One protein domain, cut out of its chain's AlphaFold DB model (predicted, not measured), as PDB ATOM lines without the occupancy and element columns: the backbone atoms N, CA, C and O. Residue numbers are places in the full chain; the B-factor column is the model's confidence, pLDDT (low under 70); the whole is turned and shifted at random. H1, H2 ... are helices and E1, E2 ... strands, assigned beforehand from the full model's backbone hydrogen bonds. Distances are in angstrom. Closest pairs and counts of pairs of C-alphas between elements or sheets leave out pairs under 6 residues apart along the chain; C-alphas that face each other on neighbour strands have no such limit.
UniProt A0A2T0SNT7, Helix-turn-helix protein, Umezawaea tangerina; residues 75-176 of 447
ATOM      1  N   THR A  75      12.901  53.024  47.098       90.12
ATOM      2  CA  THR A  75      11.946  53.978  47.671       90.12
ATOM      3  C   THR A  75      11.931  53.983  49.208       90.12
ATOM      4  O   THR A  75      11.923  55.085  49.761       90.12
ATOM      5  N   PRO A  76      12.033  52.838  49.917       91.62
ATOM      6  CA  PRO A  76      12.145  52.831  51.380       91.62
ATOM      7  C   PRO A  76      13.383  53.552  51.933       91.62
ATOM      8  O   PRO A  76      13.318  54.106  53.028       91.62
ATOM      9  N   ASP A  77      14.483  53.603  51.171       89.25
ATOM     10  CA  ASP A  77      15.708  54.321  51.558       89.25
ATOM     11  C   ASP A  77      15.533  55.848  51.466       89.25
ATOM     12  O   ASP A  77      16.230  56.614  52.135       89.25
ATOM     13  N   ALA A  78      14.626  56.305  50.599       89.62
ATOM     14  CA  ALA A  78      14.556  57.695  50.162       89.62
ATOM     15  C   ALA A  78      13.359  58.465  50.722       89.62
ATOM     16  O   ALA A  78      13.488  59.635  51.111       89.62
ATOM     17  N   LEU A  79      12.192  57.819  50.760       92.19
ATOM     18  CA  LEU A  79      10.927  58.430  51.147       92.19
ATOM     19  C   LEU A  79      10.448  57.908  52.504       92.19
ATOM     20  O   LEU A  79      10.547  56.709  52.782       92.19
ATOM     21  N   PRO A  80       9.873  58.785  53.347       92.62
ATOM     22  CA  PRO A  80       9.190  58.330  54.546       92.62
ATOM     23  C   PRO A  80       7.999  57.442  54.170       92.62
ATOM     24  O   PRO A  80       7.368  57.619  53.125       92.62
ATOM     25  N   SER A  81       7.682  56.496  55.048       94.56
ATOM     26  CA  SER A  81       6.462  55.706  54.937       94.56
ATOM     27  C   SER A  81       5.221  56.587  55.107       94.56
ATOM     28  O   SER A  81       5.249  57.587  55.822       94.56
ATOM     29  N   GLY A  82       4.112  56.197  54.486       94.44
ATOM     30  CA  GLY A  82       2.827  56.885  54.599       94.44
ATOM     31  C   GLY A  82       1.646  55.963  54.305       94.44
ATOM     32  O   GLY A  82       1.828  54.859  53.792       94.44
ATOM     33  N   GLY A  83       0.441  56.420  54.644       94.50
ATOM     34  CA  GLY A  83      -0.799  55.659  54.445       94.50
ATOM     35  C   GLY A  83      -1.494  55.897  53.104       94.50
ATOM     36  O   GLY A  83      -2.440  55.190  52.781       94.50
ATOM     37  N   GLN A  84      -1.057  56.888  52.327       93.38
ATOM     38  CA  GLN A  84      -1.690  57.289  51.067       93.38
ATOM     39  C   GLN A  84      -0.619  57.526  50.007       93.38
ATOM     40  O   GLN A  84       0.357  58.238  50.272       93.38
ATOM     41  N   TRP A  85      -0.795  56.938  48.828       94.62
ATOM     42  CA  TRP A  85       0.123  57.043  47.694       94.62
ATOM     43  C   TRP A  85      -0.652  57.149  46.390       94.62
ATOM     44  O   TRP A  85      -1.692  56.518  46.233       94.62
ATOM     45  N   TYR A  86      -0.134  57.923  45.444       92.56
ATOM     46  CA  TYR A  86      -0.832  58.215  44.202       92.56
ATOM     47  C   TYR A  86       0.147  58.233  43.035       92.56
ATOM     48  O   TYR A  86       1.319  58.568  43.203       92.56
ATOM     49  N   HIS A  87      -0.353  57.933  41.840       91.56
ATOM     50  CA  HIS A  87       0.401  58.117  40.609       91.56
ATOM     51  C   HIS A  87      -0.509  58.436  39.424       91.56
ATOM     52  O   HIS A  87      -1.525  57.778  39.194       91.56
ATOM     53  N   ASN A  88      -0.123  59.449  38.650       89.56
ATOM     54  CA  ASN A  88      -0.825  59.879  37.445       89.56
ATOM     55  C   ASN A  88      -0.047  59.422  36.206       89.56
ATOM     56  O   ASN A  88       0.906  60.075  35.776       89.56
ATOM     57  N   PHE A  89      -0.474  58.309  35.612       88.06
ATOM     58  CA  PHE A  89       0.108  57.832  34.361       88.06
ATOM     59  C   PHE A  89      -0.242  58.767  33.197       88.06
ATOM     60  O   PHE A  89      -1.405  59.098  32.981       88.06
ATOM     61  N   GLN A  90       0.778  59.156  32.431       85.81
ATOM     62  CA  GLN A  90       0.636  59.991  31.234       85.81
ATOM     63  C   GLN A  90       0.518  59.154  29.959       85.81
ATOM     64  O   GLN A  90       1.048  58.041  29.895       85.81
ATOM     65  N   GLY A  91      -0.067  59.736  28.911       85.50
ATOM     66  CA  GLY A  91      -0.153  59.131  27.580       85.50
ATOM     67  C   GLY A  91      -1.320  58.157  27.451       85.50
ATOM     68  O   GLY A  91      -2.400  58.401  27.980       85.50
ATOM     69  N   GLU A  92      -1.120  57.065  26.716       84.38
ATOM     70  CA  GLU A  92      -2.171  56.071  26.513       84.38
ATOM     71  C   GLU A  92      -2.438  55.251  27.781       84.38
ATOM     72  O   GLU A  92      -1.532  54.938  28.561       84.38
ATOM     73  N   SER A  93      -3.711  54.901  27.966       84.62
ATOM     74  CA  SER A  93      -4.136  53.958  28.998       84.62
ATOM     75  C   SER A  93      -3.582  52.567  28.695       84.62
ATOM     76  O   SER A  93      -3.500  52.168  27.536       84.62
ATOM     77  N   GLY A  94      -3.215  51.817  29.729       87.12
ATOM     78  CA  GLY A  94      -2.616  50.497  29.554       87.12
ATOM     79  C   GLY A  94      -2.287  49.810  30.875       87.12
ATOM     80  O   GLY A  94      -2.583  50.360  31.942       87.12
ATOM     81  N   PRO A  95      -1.680  48.613  30.817       89.12
ATOM     82  CA  PRO A  95      -1.268  47.880  32.002       89.12
ATOM     83  C   PRO A  95      -0.334  48.711  32.880       89.12
ATOM     84  O   PRO A  95       0.593  49.372  32.399       89.12
ATOM     85  N   CYS A  96      -0.593  48.664  34.176       92.38
ATOM     86  CA  CYS A  96       0.215  49.295  35.201       92.38
ATOM     87  C   CYS A  96       0.242  48.416  36.444       92.38
ATOM     88  O   CYS A  96      -0.576  47.507  36.604       92.38
ATOM     89  N   TRP A  97       1.155  48.716  37.351       94.88
ATOM     90  CA  TRP A  97       1.250  48.030  38.625       94.88
ATOM     91  C   TRP A  97       1.498  49.017  39.758       94.88
ATOM     92  O   TRP A  97       2.088  50.080  39.558       94.88
ATOM     93  N   ALA A  98       1.045  48.638  40.950       95.50
ATOM     94  CA  ALA A  98       1.393  49.253  42.218       95.50
ATOM     95  C   ALA A  98       2.115  48.217  43.092       95.50
ATOM     96  O   ALA A  98       1.568  47.149  43.364       95.50
ATOM     97  N   TRP A  99       3.335  48.511  43.533       96.38
ATOM     98  CA  TRP A  99       4.084  47.673  44.465       96.38
ATOM     99  C   TRP A  99       3.916  48.190  45.884       96.38
ATOM    100  O   TRP A  99       4.474  49.230  46.227       96.38
ATOM    101  N   VAL A 100       3.167  47.469  46.715       96.31
ATOM    102  CA  VAL A 100       2.830  47.913  48.069       96.31
ATOM    103  C   VAL A 100       3.618  47.136  49.112       96.31
ATOM    104  O   VAL A 100       3.579  45.906  49.155       96.31
ATOM    105  N   ARG A 101       4.309  47.867  49.988       95.62
ATOM    106  CA  ARG A 101       5.129  47.336  51.084       95.62
ATOM    107  C   ARG A 101       4.688  47.959  52.396       95.62
ATOM    108  O   ARG A 101       4.669  49.179  52.525       95.62
ATOM    109  N   VAL A 102       4.331  47.138  53.376       95.88
ATOM    110  CA  VAL A 102       3.831  47.620  54.672       95.88
ATOM    111  C   VAL A 102       4.965  47.703  55.688       95.88
ATOM    112  O   VAL A 102       5.843  46.841  55.724       95.88
ATOM    113  N   LYS A 103       4.955  48.746  56.517       94.88
ATOM    114  CA  LYS A 103       5.938  48.948  57.584       94.88
ATOM    115  C   LYS A 103       5.503  48.237  58.869       94.88
ATOM    116  O   LYS A 103       4.323  48.251  59.233       94.88
ATOM    117  N   GLY A 104       6.477  47.694  59.596       93.06
ATOM    118  CA  GLY A 104       6.281  47.034  60.890       93.06
ATOM    119  C   GLY A 104       6.221  45.511  60.783       93.06
ATOM    120  O   GLY A 104       6.798  44.928  59.876       93.06
ATOM    121  N   ASP A 105       5.538  44.878  61.732       93.06
ATOM    122  CA  ASP A 105       5.477  43.424  61.945       93.06
ATOM    123  C   ASP A 105       4.071  42.830  61.725       93.06
ATOM    124  O   ASP A 105       3.886  41.613  61.706       93.06
ATOM    125  N   LYS A 106       3.065  43.686  61.518       93.31
ATOM    126  CA  LYS A 106       1.664  43.290  61.334       93.31
ATOM    127  C   LYS A 106       1.235  43.394  59.881       93.31
ATOM    128  O   LYS A 106       1.608  44.320  59.165       93.31
ATOM    129  N   HIS A 107       0.363  42.474  59.483       94.62
ATOM    130  CA  HIS A 107      -0.349  42.584  58.219       94.62
ATOM    131  C   HIS A 107      -1.231  43.836  58.200       94.62
ATOM    132  O   HIS A 107      -1.808  44.202  59.226       94.62
ATOM    133  N   ARG A 108      -1.375  44.455  57.027       96.12
ATOM    134  CA  ARG A 108      -2.275  45.595  56.805       96.12
ATOM    135  C   ARG A 108      -3.256  45.291  55.689       96.12
ATOM    136  O   ARG A 108      -2.950  44.497  54.800       96.12
ATOM    137  N   ILE A 109      -4.418  45.927  55.753       95.56
ATOM    138  CA  ILE A 109      -5.325  45.994  54.614       95.56
ATOM    139  C   ILE A 109      -4.866  47.142  53.723       95.56
ATOM    140  O   ILE A 109      -4.508  48.225  54.198       95.56
ATOM    141  N   VAL A 110      -4.818  46.857  52.431       94.56
ATOM    142  CA  VAL A 110      -4.443  47.793  51.385       94.56
ATOM    143  C   VAL A 110      -5.582  47.856  50.386       94.56
ATOM    144  O   VAL A 110      -6.056  46.821  49.920       94.56
ATOM    145  N   TYR A 111      -5.980  49.072  50.038       92.38
ATOM    146  CA  TYR A 111      -6.917  49.340  48.961       92.38
ATOM    147  C   TYR A 111      -6.157  49.961  47.798       92.38
ATOM    148  O   TYR A 111      -5.352  50.868  48.008       92.38
ATOM    149  N   VAL A 112      -6.404  49.470  46.588       90.19
ATOM    150  CA  VAL A 112      -5.863  50.054  45.361       90.19
ATOM    151  C   VAL A 112      -6.997  50.377  44.419       90.19
ATOM    152  O   VAL A 112      -7.702  49.477  43.971       90.19
ATOM    153  N   ASP A 113      -7.144  51.661  44.126       85.88
ATOM    154  CA  ASP A 113      -8.098  52.202  43.175       85.88
ATOM    155  C   ASP A 113      -7.337  52.560  41.882       85.88
ATOM    156  O   ASP A 113      -6.429  53.390  41.885       85.88
ATOM    157  N   ALA A 114      -7.668  51.911  40.766       83.19
ATOM    158  CA  ALA A 114      -7.049  52.118  39.458       83.19
ATOM    159  C   ALA A 114      -8.135  52.209  38.379       83.19
ATOM    160  O   ALA A 114      -8.620  51.196  37.870       83.19
ATOM    161  N   GLY A 115      -8.545  53.434  38.038       75.69
ATOM    162  CA  GLY A 115      -9.670  53.635  37.124       75.69
ATOM    163  C   GLY A 115     -10.961  53.005  37.687       75.69
ATOM    164  O   GLY A 115     -11.352  53.374  38.792       75.69
ATOM    165  N   PRO A 116     -11.594  52.057  36.963       67.25
ATOM    166  CA  PRO A 116     -12.767  51.298  37.424       67.25
ATOM    167  C   PRO A 116     -12.568  50.411  38.644       67.25
ATOM    168  O   PRO A 116     -13.535  49.907  39.219       67.25
ATOM    169  N   PHE A 117     -11.318  50.043  38.897       75.06
ATOM    170  CA  PHE A 117     -11.008  48.830  39.624       75.06
ATOM    171  C   PHE A 117     -10.592  49.188  41.039       75.06
ATOM    172  O   PHE A 117      -9.606  49.900  41.220       75.06
ATOM    173  N   ARG A 118     -11.309  48.655  42.031       82.12
ATOM    174  CA  ARG A 118     -10.864  48.651  43.422       82.12
ATOM    175  C   ARG A 118     -10.488  47.242  43.839       82.12
ATOM    176  O   ARG A 118     -11.345  46.360  43.863       82.12
ATOM    177  N   ALA A 119      -9.229  47.059  44.205       85.12
ATOM    178  CA  ALA A 119      -8.732  45.851  44.839       85.12
ATOM    179  C   ALA A 119      -8.562  46.082  46.344       85.12
ATOM    180  O   ALA A 119      -8.067  47.127  46.764       85.12
ATOM    181  N   GLU A 120      -8.945  45.094  47.146       90.62
ATOM    182  CA  GLU A 120      -8.631  45.020  48.571       90.62
ATOM    183  C   GLU A 120      -7.708  43.825  48.793       90.62
ATOM    184  O   GLU A 120      -8.013  42.712  48.365       90.62
ATOM    185  N   GLN A 121      -6.573  44.050  49.450       92.62
ATOM    186  CA  GLN A 121      -5.581  43.011  49.676       92.62
ATOM    187  C   GLN A 121      -5.015  43.082  51.090       92.62
ATOM    188  O   GLN A 121      -4.623  44.138  51.588       92.62
ATOM    189  N   LYS A 122      -4.897  41.914  51.722       94.81
ATOM    190  CA  LYS A 122      -4.143  41.750  52.962       94.81
ATOM    191  C   LYS A 122      -2.664  41.584  52.625       94.81
ATOM    192  O   LYS A 122      -2.291  40.618  51.959       94.81
ATOM    193  N   VAL A 123      -1.833  42.511  53.094       94.75
ATOM    194  CA  VAL A 123      -0.397  42.570  52.788       94.75
ATOM    195  C   VAL A 123       0.410  42.302  54.048       94.75
ATOM    196  O   VAL A 123       0.170  42.913  55.090       94.75
ATOM    197  N   GLN A 124       1.354  41.368  53.959       93.12
ATOM    198  CA  GLN A 124       2.293  41.058  55.035       93.12
ATOM    199  C   GLN A 124       3.534  41.960  54.942       93.12
ATOM    200  O   GLN A 124       3.906  42.361  53.835       93.12
ATOM    201  N   PRO A 125       4.197  42.272  56.070       90.31
ATOM    202  CA  PRO A 125       5.513  42.901  56.038       90.31
ATOM    203  C   PRO A 125       6.536  42.062  55.265       90.31
ATOM    204  O   PRO A 125       6.439  40.836  55.235       90.31
ATOM    205  N   GLY A 126       7.530  42.719  54.664       87.06
ATOM    206  CA  GLY A 126       8.582  42.071  53.874       87.06
ATOM    207  C   GLY A 126       8.596  42.557  52.426       87.06
ATOM    208  O   GLY A 126       8.515  43.760  52.178       87.06
ATOM    209  N   ALA A 127       8.682  41.625  51.471       84.94
ATOM    210  CA  ALA A 127       8.805  41.924  50.038       84.94
ATOM    211  C   ALA A 127       7.596  42.673  49.439       84.94
ATOM    212  O   ALA A 127       7.708  43.267  48.368       84.94
ATOM    213  N   GLY A 128       6.451  42.692  50.129       92.12
ATOM    214  CA  GLY A 128       5.235  43.365  49.678       92.12
ATOM    215  C   GLY A 128       4.423  42.555  48.665       92.12
ATOM    216  O   GLY A 128       4.621  41.353  48.500       92.12
ATOM    217  N   VAL A 129       3.477  43.223  48.006       94.19
ATOM    218  CA  VAL A 129       2.609  42.654  46.965       94.19
ATOM    219  C   VAL A 129       2.570  43.582  45.759       94.19
ATOM    220  O   VAL A 129       2.531  44.804  45.918       94.19
ATOM    221  N   PHE A 130       2.549  43.017  44.558       94.88
ATOM    222  CA  PHE A 130       2.210  43.765  43.356       94.88
ATOM    223  C   PHE A 130       0.720  43.662  43.085       94.88
ATOM    224  O   PHE A 130       0.155  42.572  43.058       94.88
ATOM    225  N   LEU A 131       0.096  44.804  42.841       93.31
ATOM    226  CA  LEU A 131      -1.277  44.910  42.380       93.31
ATOM    227  C   LEU A 131      -1.235  45.428  40.947       93.31
ATOM    228  O   LEU A 131      -0.879  46.580  40.712       93.31
ATOM    229  N   GLN A 132      -1.536  44.558  39.988       90.88
ATOM    230  CA  GLN A 132      -1.518  44.883  38.566       90.88
ATOM    231  C   GLN A 132      -2.921  45.264  38.096       90.88
ATOM    232  O   GLN A 132      -3.874  44.535  38.342       90.88
ATOM    233  N   ALA A 133      -3.058  46.391  37.407       86.50
ATOM    234  CA  ALA A 133      -4.331  46.917  36.922       86.50
ATOM    235  C   ALA A 133      -4.163  47.573  35.541       86.50
ATOM    236  O   ALA A 133      -3.099  47.505  34.928       86.50
ATOM    237  N   HIS A 134      -5.210  48.231  35.042       84.31
ATOM    238  CA  HIS A 134      -5.111  49.133  33.892       84.31
ATOM    239  C   HIS A 134      -5.226  50.584  34.353       84.31
ATOM    240  O   HIS A 134      -6.226  50.974  34.956       84.31
ATOM    241  N   ALA A 135      -4.208  51.385  34.048       82.81
ATOM    242  CA  ALA A 135      -4.230  52.812  34.307       82.81
ATOM    243  C   ALA A 135      -5.228  53.487  33.368       82.81
ATOM    244  O   ALA A 135      -5.196  53.268  32.155       82.81
ATOM    245  N   PHE A 136      -6.075  54.346  33.927       76.88
ATOM    246  CA  PHE A 136      -6.954  55.208  33.154       76.88
ATOM    247  C   PHE A 136      -6.290  56.577  32.987       76.88
ATOM    248  O   PHE A 136      -6.391  57.449  33.849       76.88
ATOM    249  N   ALA A 137      -5.564  56.751  31.888       69.19
ATOM    250  CA  ALA A 137      -4.872  57.997  31.607       69.19
ATOM    251  C   ALA A 137      -5.833  59.026  30.972       69.19
ATOM    252  O   ALA A 137      -6.583  58.684  30.049       69.19
ATOM    253  N   PRO A 138      -5.826  60.286  31.439       62.50
ATOM    254  CA  PRO A 138      -4.985  60.812  32.526       62.50
ATOM    255  C   PRO A 138      -5.579  60.762  33.943       62.50
ATOM    256  O   PRO A 138      -4.880  61.063  34.911       62.50
ATOM    257  N   ASN A 139      -6.874  60.479  34.101       67.50
ATOM    258  CA  ASN A 139      -7.567  60.674  35.380       67.50
ATOM    259  C   ASN A 139      -8.786  59.755  35.529       67.50
ATOM    260  O   ASN A 139      -9.676  59.880  34.683       67.50
ATOM    261  N   PRO A 140      -8.911  58.929  36.593       74.69
ATOM    262  CA  PRO A 140      -8.294  59.078  37.924       74.69
ATOM    263  C   PRO A 140      -6.843  58.584  38.058       74.69
ATOM    264  O   PRO A 140      -6.442  57.691  37.312       74.69
ATOM    265  N   PRO A 141      -6.060  59.131  39.020       86.56
ATOM    266  CA  PRO A 141      -4.780  58.539  39.408       86.56
ATOM    267  C   PRO A 141      -4.981  57.107  39.905       86.56
ATOM    268  O   PRO A 141      -6.040  56.774  40.439       86.56
ATOM    269  N   VAL A 142      -3.933  56.291  39.809       89.31
ATOM    270  CA  VAL A 142      -3.866  55.081  40.629       89.31
ATOM    271  C   VAL A 142      -3.601  55.518  42.063       89.31
ATOM    272  O   VAL A 142      -2.664  56.276  42.315       89.31
ATOM    273  N   HIS A 143      -4.445  55.078  42.984       91.69
ATOM    274  CA  HIS A 143      -4.425  55.448  44.392       91.69
ATOM    275  C   HIS A 143      -4.258  54.192  45.242       91.69
ATOM    276  O   HIS A 143      -4.946  53.200  45.037       91.69
ATOM    277  N   VAL A 144      -3.312  54.225  46.178       93.94
ATOM    278  CA  VAL A 144      -3.068  53.168  47.159       93.94
ATOM    279  C   VAL A 144      -3.304  53.748  48.550       93.94
ATOM    280  O   VAL A 144      -2.603  54.670  48.974       93.94
ATOM    281  N   GLN A 145      -4.248  53.158  49.277       94.94
ATOM    282  CA  GLN A 145      -4.497  53.420  50.690       94.94
ATOM    283  C   GLN A 145      -4.030  52.228  51.525       94.94
ATOM    284  O   GLN A 145      -4.465  51.099  51.313       94.94
ATOM    285  N   ILE A 146      -3.185  52.483  52.518       96.19
ATOM    286  CA  ILE A 146      -2.672  51.493  53.468       96.19
ATOM    287  C   ILE A 146      -3.276  51.810  54.839       96.19
ATOM    288  O   ILE A 146      -3.156  52.938  55.315       96.19
ATOM    289  N   GLU A 147      -3.895  50.832  55.503       95.62
ATOM    290  CA  GLU A 147      -4.380  50.981  56.887       95.62
ATOM    291  C   GLU A 147      -3.215  50.992  57.895       95.62
ATOM    292  O   GLU A 147      -3.010  50.060  58.672       95.62
ATOM    293  N   GLY A 148      -2.398  52.043  57.851       94.50
ATOM    294  CA  GLY A 148      -1.172  52.196  58.622       94.50
ATOM    295  C   GLY A 148      -0.122  52.957  57.821       94.50
ATOM    296  O   GLY A 148      -0.437  53.882  57.079       94.50
ATOM    297  N   GLU A 149       1.138  52.552  57.961       95.00
ATOM    298  CA  GLU A 149       2.246  53.124  57.203       95.00
ATOM    299  C   GLU A 149       2.861  52.083  56.268       95.00
ATOM    300  O   GLU A 149       3.003  50.907  56.612       95.00
ATOM    301  N   GLY A 150       3.281  52.535  55.094       96.56
ATOM    302  CA  GLY A 150       4.032  51.729  54.147       96.56
ATOM    303  C   GLY A 150       4.548  52.567  52.988       96.56
ATOM    304  O   GLY A 150       4.559  53.796  53.052       96.56
ATOM    305  N   TRP A 151       4.957  51.885  51.934       96.38
ATOM    306  CA  TRP A 151       5.398  52.470  50.680       96.38
ATOM    307  C   TRP A 151       4.572  51.895  49.545       96.38
ATOM    308  O   TRP A 151       4.215  50.714  49.577       96.38
ATOM    309  N   ALA A 152       4.293  52.723  48.546       96.06
ATOM    310  CA  ALA A 152       3.776  52.253  47.279       96.06
ATOM    311  C   ALA A 152       4.561  52.884  46.135       96.06
ATOM    312  O   ALA A 152       4.793  54.094  46.117       96.06
ATOM    313  N   ASP A 153       4.935  52.050  45.179       95.44
ATOM    314  CA  ASP A 153       5.584  52.464  43.945       95.44
ATOM    315  C   ASP A 153       4.736  52.049  42.764       95.44
ATOM    316  O   ASP A 153       3.932  51.126  42.866       95.44
ATOM    317  N   PHE A 154       4.916  52.728  41.643       94.75
ATOM    318  CA  PHE A 154       4.061  52.564  40.482       94.75
ATOM    319  C   PHE A 154       4.917  52.435  39.236       94.75
ATOM    320  O   PHE A 154       5.958  53.083  39.124       94.75
ATOM    321  N   GLY A 155       4.451  51.639  38.285       93.69
ATOM    322  CA  GLY A 155       5.093  51.536  36.986       93.69
ATOM    323  C   GLY A 155       4.145  51.046  35.911       93.69
ATOM    324  O   GLY A 155       3.006  50.647  36.179       93.69
ATOM    325  N   LYS A 156       4.612  51.135  34.669       90.56
ATOM    326  CA  LYS A 156       3.871  50.662  33.496       90.56
ATOM    327  C   LYS A 156       4.236  49.222  33.150       90.56
ATOM    328  O   LYS A 156       5.274  48.709  33.563       90.56
ATOM    329  N   GLY A 157       3.376  48.601  32.349       90.75
ATOM    330  CA  GLY A 157       3.607  47.287  31.763       90.75
ATOM    331  C   GLY A 157       3.036  46.138  32.587       90.75
ATOM    332  O   GLY A 157       2.315  46.334  33.566       90.75
ATOM    333  N   VAL A 158       3.329  44.925  32.124       90.81
ATOM    334  CA  VAL A 158       2.879  43.667  32.727       90.81
ATOM    335  C   VAL A 158       4.064  43.028  33.435       90.81
ATOM    336  O   VAL A 158       5.107  42.799  32.824       90.81
ATOM    337  N   LEU A 159       3.905  42.744  34.722       92.12
ATOM    338  CA  LEU A 159       4.926  42.087  35.524       92.12
ATOM    339  C   LEU A 159       5.034  40.602  35.148       92.12
ATOM    340  O   LEU A 159       4.007  39.948  34.943       92.12
ATOM    341  N   PRO A 160       6.252  40.035  35.116       88.69
ATOM    342  CA  PRO A 160       6.421  38.589  35.078       88.69
ATOM    343  C   PRO A 160       5.743  37.929  36.296       88.69
ATOM    344  O   PRO A 160       5.866  38.439  37.411       88.69
ATOM    345  N   PRO A 161       5.038  36.798  36.130       82.56
ATOM    346  CA  PRO A 161       4.301  36.158  37.229       82.56
ATOM    347  C   PRO A 161       5.212  35.640  38.355       82.56
ATOM    348  O   PRO A 161       4.795  35.523  39.503       82.56
ATOM    349  N   ASP A 162       6.467  35.353  38.037       85.56
ATOM    350  CA  ASP A 162       7.509  34.841  38.923       85.56
ATOM    351  C   ASP A 162       8.549  35.913  39.288       85.56
ATOM    352  O   ASP A 162       9.683  35.584  39.623       85.56
ATOM    353  N   ILE A 163       8.157  37.195  39.276       88.44
ATOM    354  CA  ILE A 163       9.034  38.337  39.589       88.44
ATOM    355  C   ILE A 163       9.636  38.288  41.006       88.44
ATOM    356  O   ILE A 163      10.546  39.044  41.302       88.44
ATOM    357  N   GLY A 164       9.176  37.397  41.890       86.06
ATOM    358  CA  GLY A 164       9.736  37.192  43.235       86.06
ATOM    359  C   GLY A 164       8.900  37.789  44.370       86.06
ATOM    360  O   GLY A 164       9.274  37.678  45.533       86.06
ATOM    361  N   ALA A 165       7.755  38.391  44.054       89.38
ATOM    362  CA  ALA A 165       6.723  38.768  45.012       89.38
ATOM    363  C   ALA A 165       5.349  38.403  44.433       89.38
ATOM    364  O   ALA A 165       5.219  38.313  43.208       89.38
ATOM    365  N   PRO A 166       4.322  38.183  45.271       91.81
ATOM    366  CA  PRO A 166       2.992  37.863  44.773       91.81
ATOM    367  C   PRO A 166       2.471  38.977  43.858       91.81
ATOM    368  O   PRO A 166       2.481  40.150  44.237       91.81
ATOM    369  N   VAL A 167       2.006  38.596  42.668       92.25
ATOM    370  CA  VAL A 167       1.331  39.490  41.723       92.25
ATOM    371  C   VAL A 167      -0.156  39.180  41.763       92.25
ATOM    372  O   VAL A 167      -0.590  38.080  41.429       92.25
ATOM    373  N   VAL A 168      -0.938  40.160  42.189       90.00
ATOM    374  CA  VAL A 168      -2.393  40.107  42.231       90.00
ATOM    375  C   VAL A 168      -2.914  40.963  41.088       90.00
ATOM    376  O   VAL A 168      -2.676  42.169  41.039       90.00
ATOM    377  N   ASN A 169      -3.625  40.349  40.152       85.50
ATOM    378  CA  ASN A 169      -4.300  41.084  39.097       85.50
ATOM    379  C   ASN A 169      -5.591  41.682  39.664       85.50
ATOM    380  O   ASN A 169      -6.542  40.967  39.978       85.50
ATOM    381  N   ALA A 170      -5.619  43.005  39.795       77.06
ATOM    382  CA  ALA A 170      -6.758  43.741  40.310       77.06
ATOM    383  C   ALA A 170      -8.024  43.446  39.502       77.06
ATOM    384  O   ALA A 170      -9.088  43.411  40.093       77.06
ATOM    385  N   ILE A 171      -7.933  43.162  38.195       72.38
ATOM    386  CA  ILE A 171      -9.103  42.832  37.360       72.38
ATOM    387  C   ILE A 171      -9.838  41.587  37.884       72.38
ATOM    388  O   ILE A 171     -11.064  41.543  37.832       72.38
ATOM    389  N   ASP A 172      -9.109  40.610  38.429       75.38
ATOM    390  CA  ASP A 172      -9.670  39.319  38.847       75.38
ATOM    391  C   ASP A 172     -10.410  39.408  40.190       75.38
ATOM    392  O   ASP A 172     -11.294  38.602  40.479       75.38
ATOM    393  N   ILE A 173     -10.058  40.402  41.009       68.94
ATOM    394  CA  ILE A 173     -10.610  40.608  42.354       68.94
ATOM    395  C   ILE A 173     -11.365  41.931  42.499       68.94
ATOM    396  O   ILE A 173     -11.896  42.224  43.571       68.94
ATOM    397  N   ALA A 174     -11.398  42.751  41.446       61.72
ATOM    398  CA  ALA A 174     -11.935  44.093  41.530       61.72
ATOM    399  C   ALA A 174     -13.443  44.071  41.729       61.72
ATOM    400  O   ALA A 174     -14.205  43.467  40.971       61.72
ATOM    401  N   VAL A 175     -13.880  44.850  42.710       59.34
ATOM    402  CA  VAL A 175     -15.281  45.223  42.822       59.34
ATOM    403  C   VAL A 175     -15.497  46.467  41.969       59.34
ATOM    404  O   VAL A 175     -14.980  47.537  42.280       59.34
ATOM    405  N   ILE A 176     -16.303  46.343  40.913       56.69
ATOM    406  CA  ILE A 176     -16.874  47.502  40.213       56.69
ATOM    407  C   ILE A 176     -18.010  48.030  41.111       56.69
ATOM    408  O   ILE A 176     -19.124  47.503  41.074       56.69
TER     409      ILE A 176
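What this domain is: This is residues 75 to 176 of the 447 residues of the protein "Helix-turn-helix protein" of Umezawaea tangerina (UniProt A0A2T0SNT7). One twisted sheet folds over along its longest strand, E6, into a flattened, partly open barrel: E3 and E4 on one wall partly face E2 and E5 on the other, and E6 folds back on itself to join both. E1 runs outside beside E6, E7 beside E5, and the short helix H2 packs across the gap between E4 and E5. The printed part has 102 residues, two named helices and seven strands in the order H1 E1 E2 E3 E4 E5 E6 E7 H2; it is mostly strand, antiparallel but for E5 with E7. It is compact, radius of gyration of the C-alphas 12.6 A, spanning 37 by 25 by 25 A.

How they stand to each other: Begin at E6, residues 142 to 156, which bends by 160 degrees at residue 153. On one side find E1, residues 82 to 87 (N 85 to O 144, 2.9 A). On the other side are E3, residues 108 to 114 (N 111 to O 145, 2.8 A), and E2, residues 94 to 102 (N 99 to O 153, 2.8 A). E4, residues 117 to 123, forms a hairpin with E3 (N 110 to O 121, 2.9 A). E5, residues 129 to 135, is antiparallel to E2 (N 98 to O 131, 2.8 A) and parallel to E7, residues 167 to 169 (N 132 to O 168, 2.8 A). The closest C-alphas of E3 and E5 are Ala 114 and Ala 135, 5.9 A. H2, residues 170 to 173, is on the sheet at a height of 7.2 A, only just over E3, with 3 of its C-alphas there. H1, residues 75 to 78, only grazes the sheet with residues 75 to 76. Both helices are too short for an O i to N i+4 pair.

Where its parts are: Find C-alpha 75 at (11.946, 53.978, 47.671), where H1 begins. E2 measures 26.1 A, E3 19.1 A, and the folded E6 11.4 A. H2 ends at C-alpha 173, (-10.610, 40.608, 42.354).

The domain as a whole: The C-alphas of Glu 92 and Asp 105 are farthest apart, 38.4 A. The printed part has no cut, and no link is long. Its mean pLDDT is 88.0; residues 116, 137 to 139 and 173 to 176 are under 70.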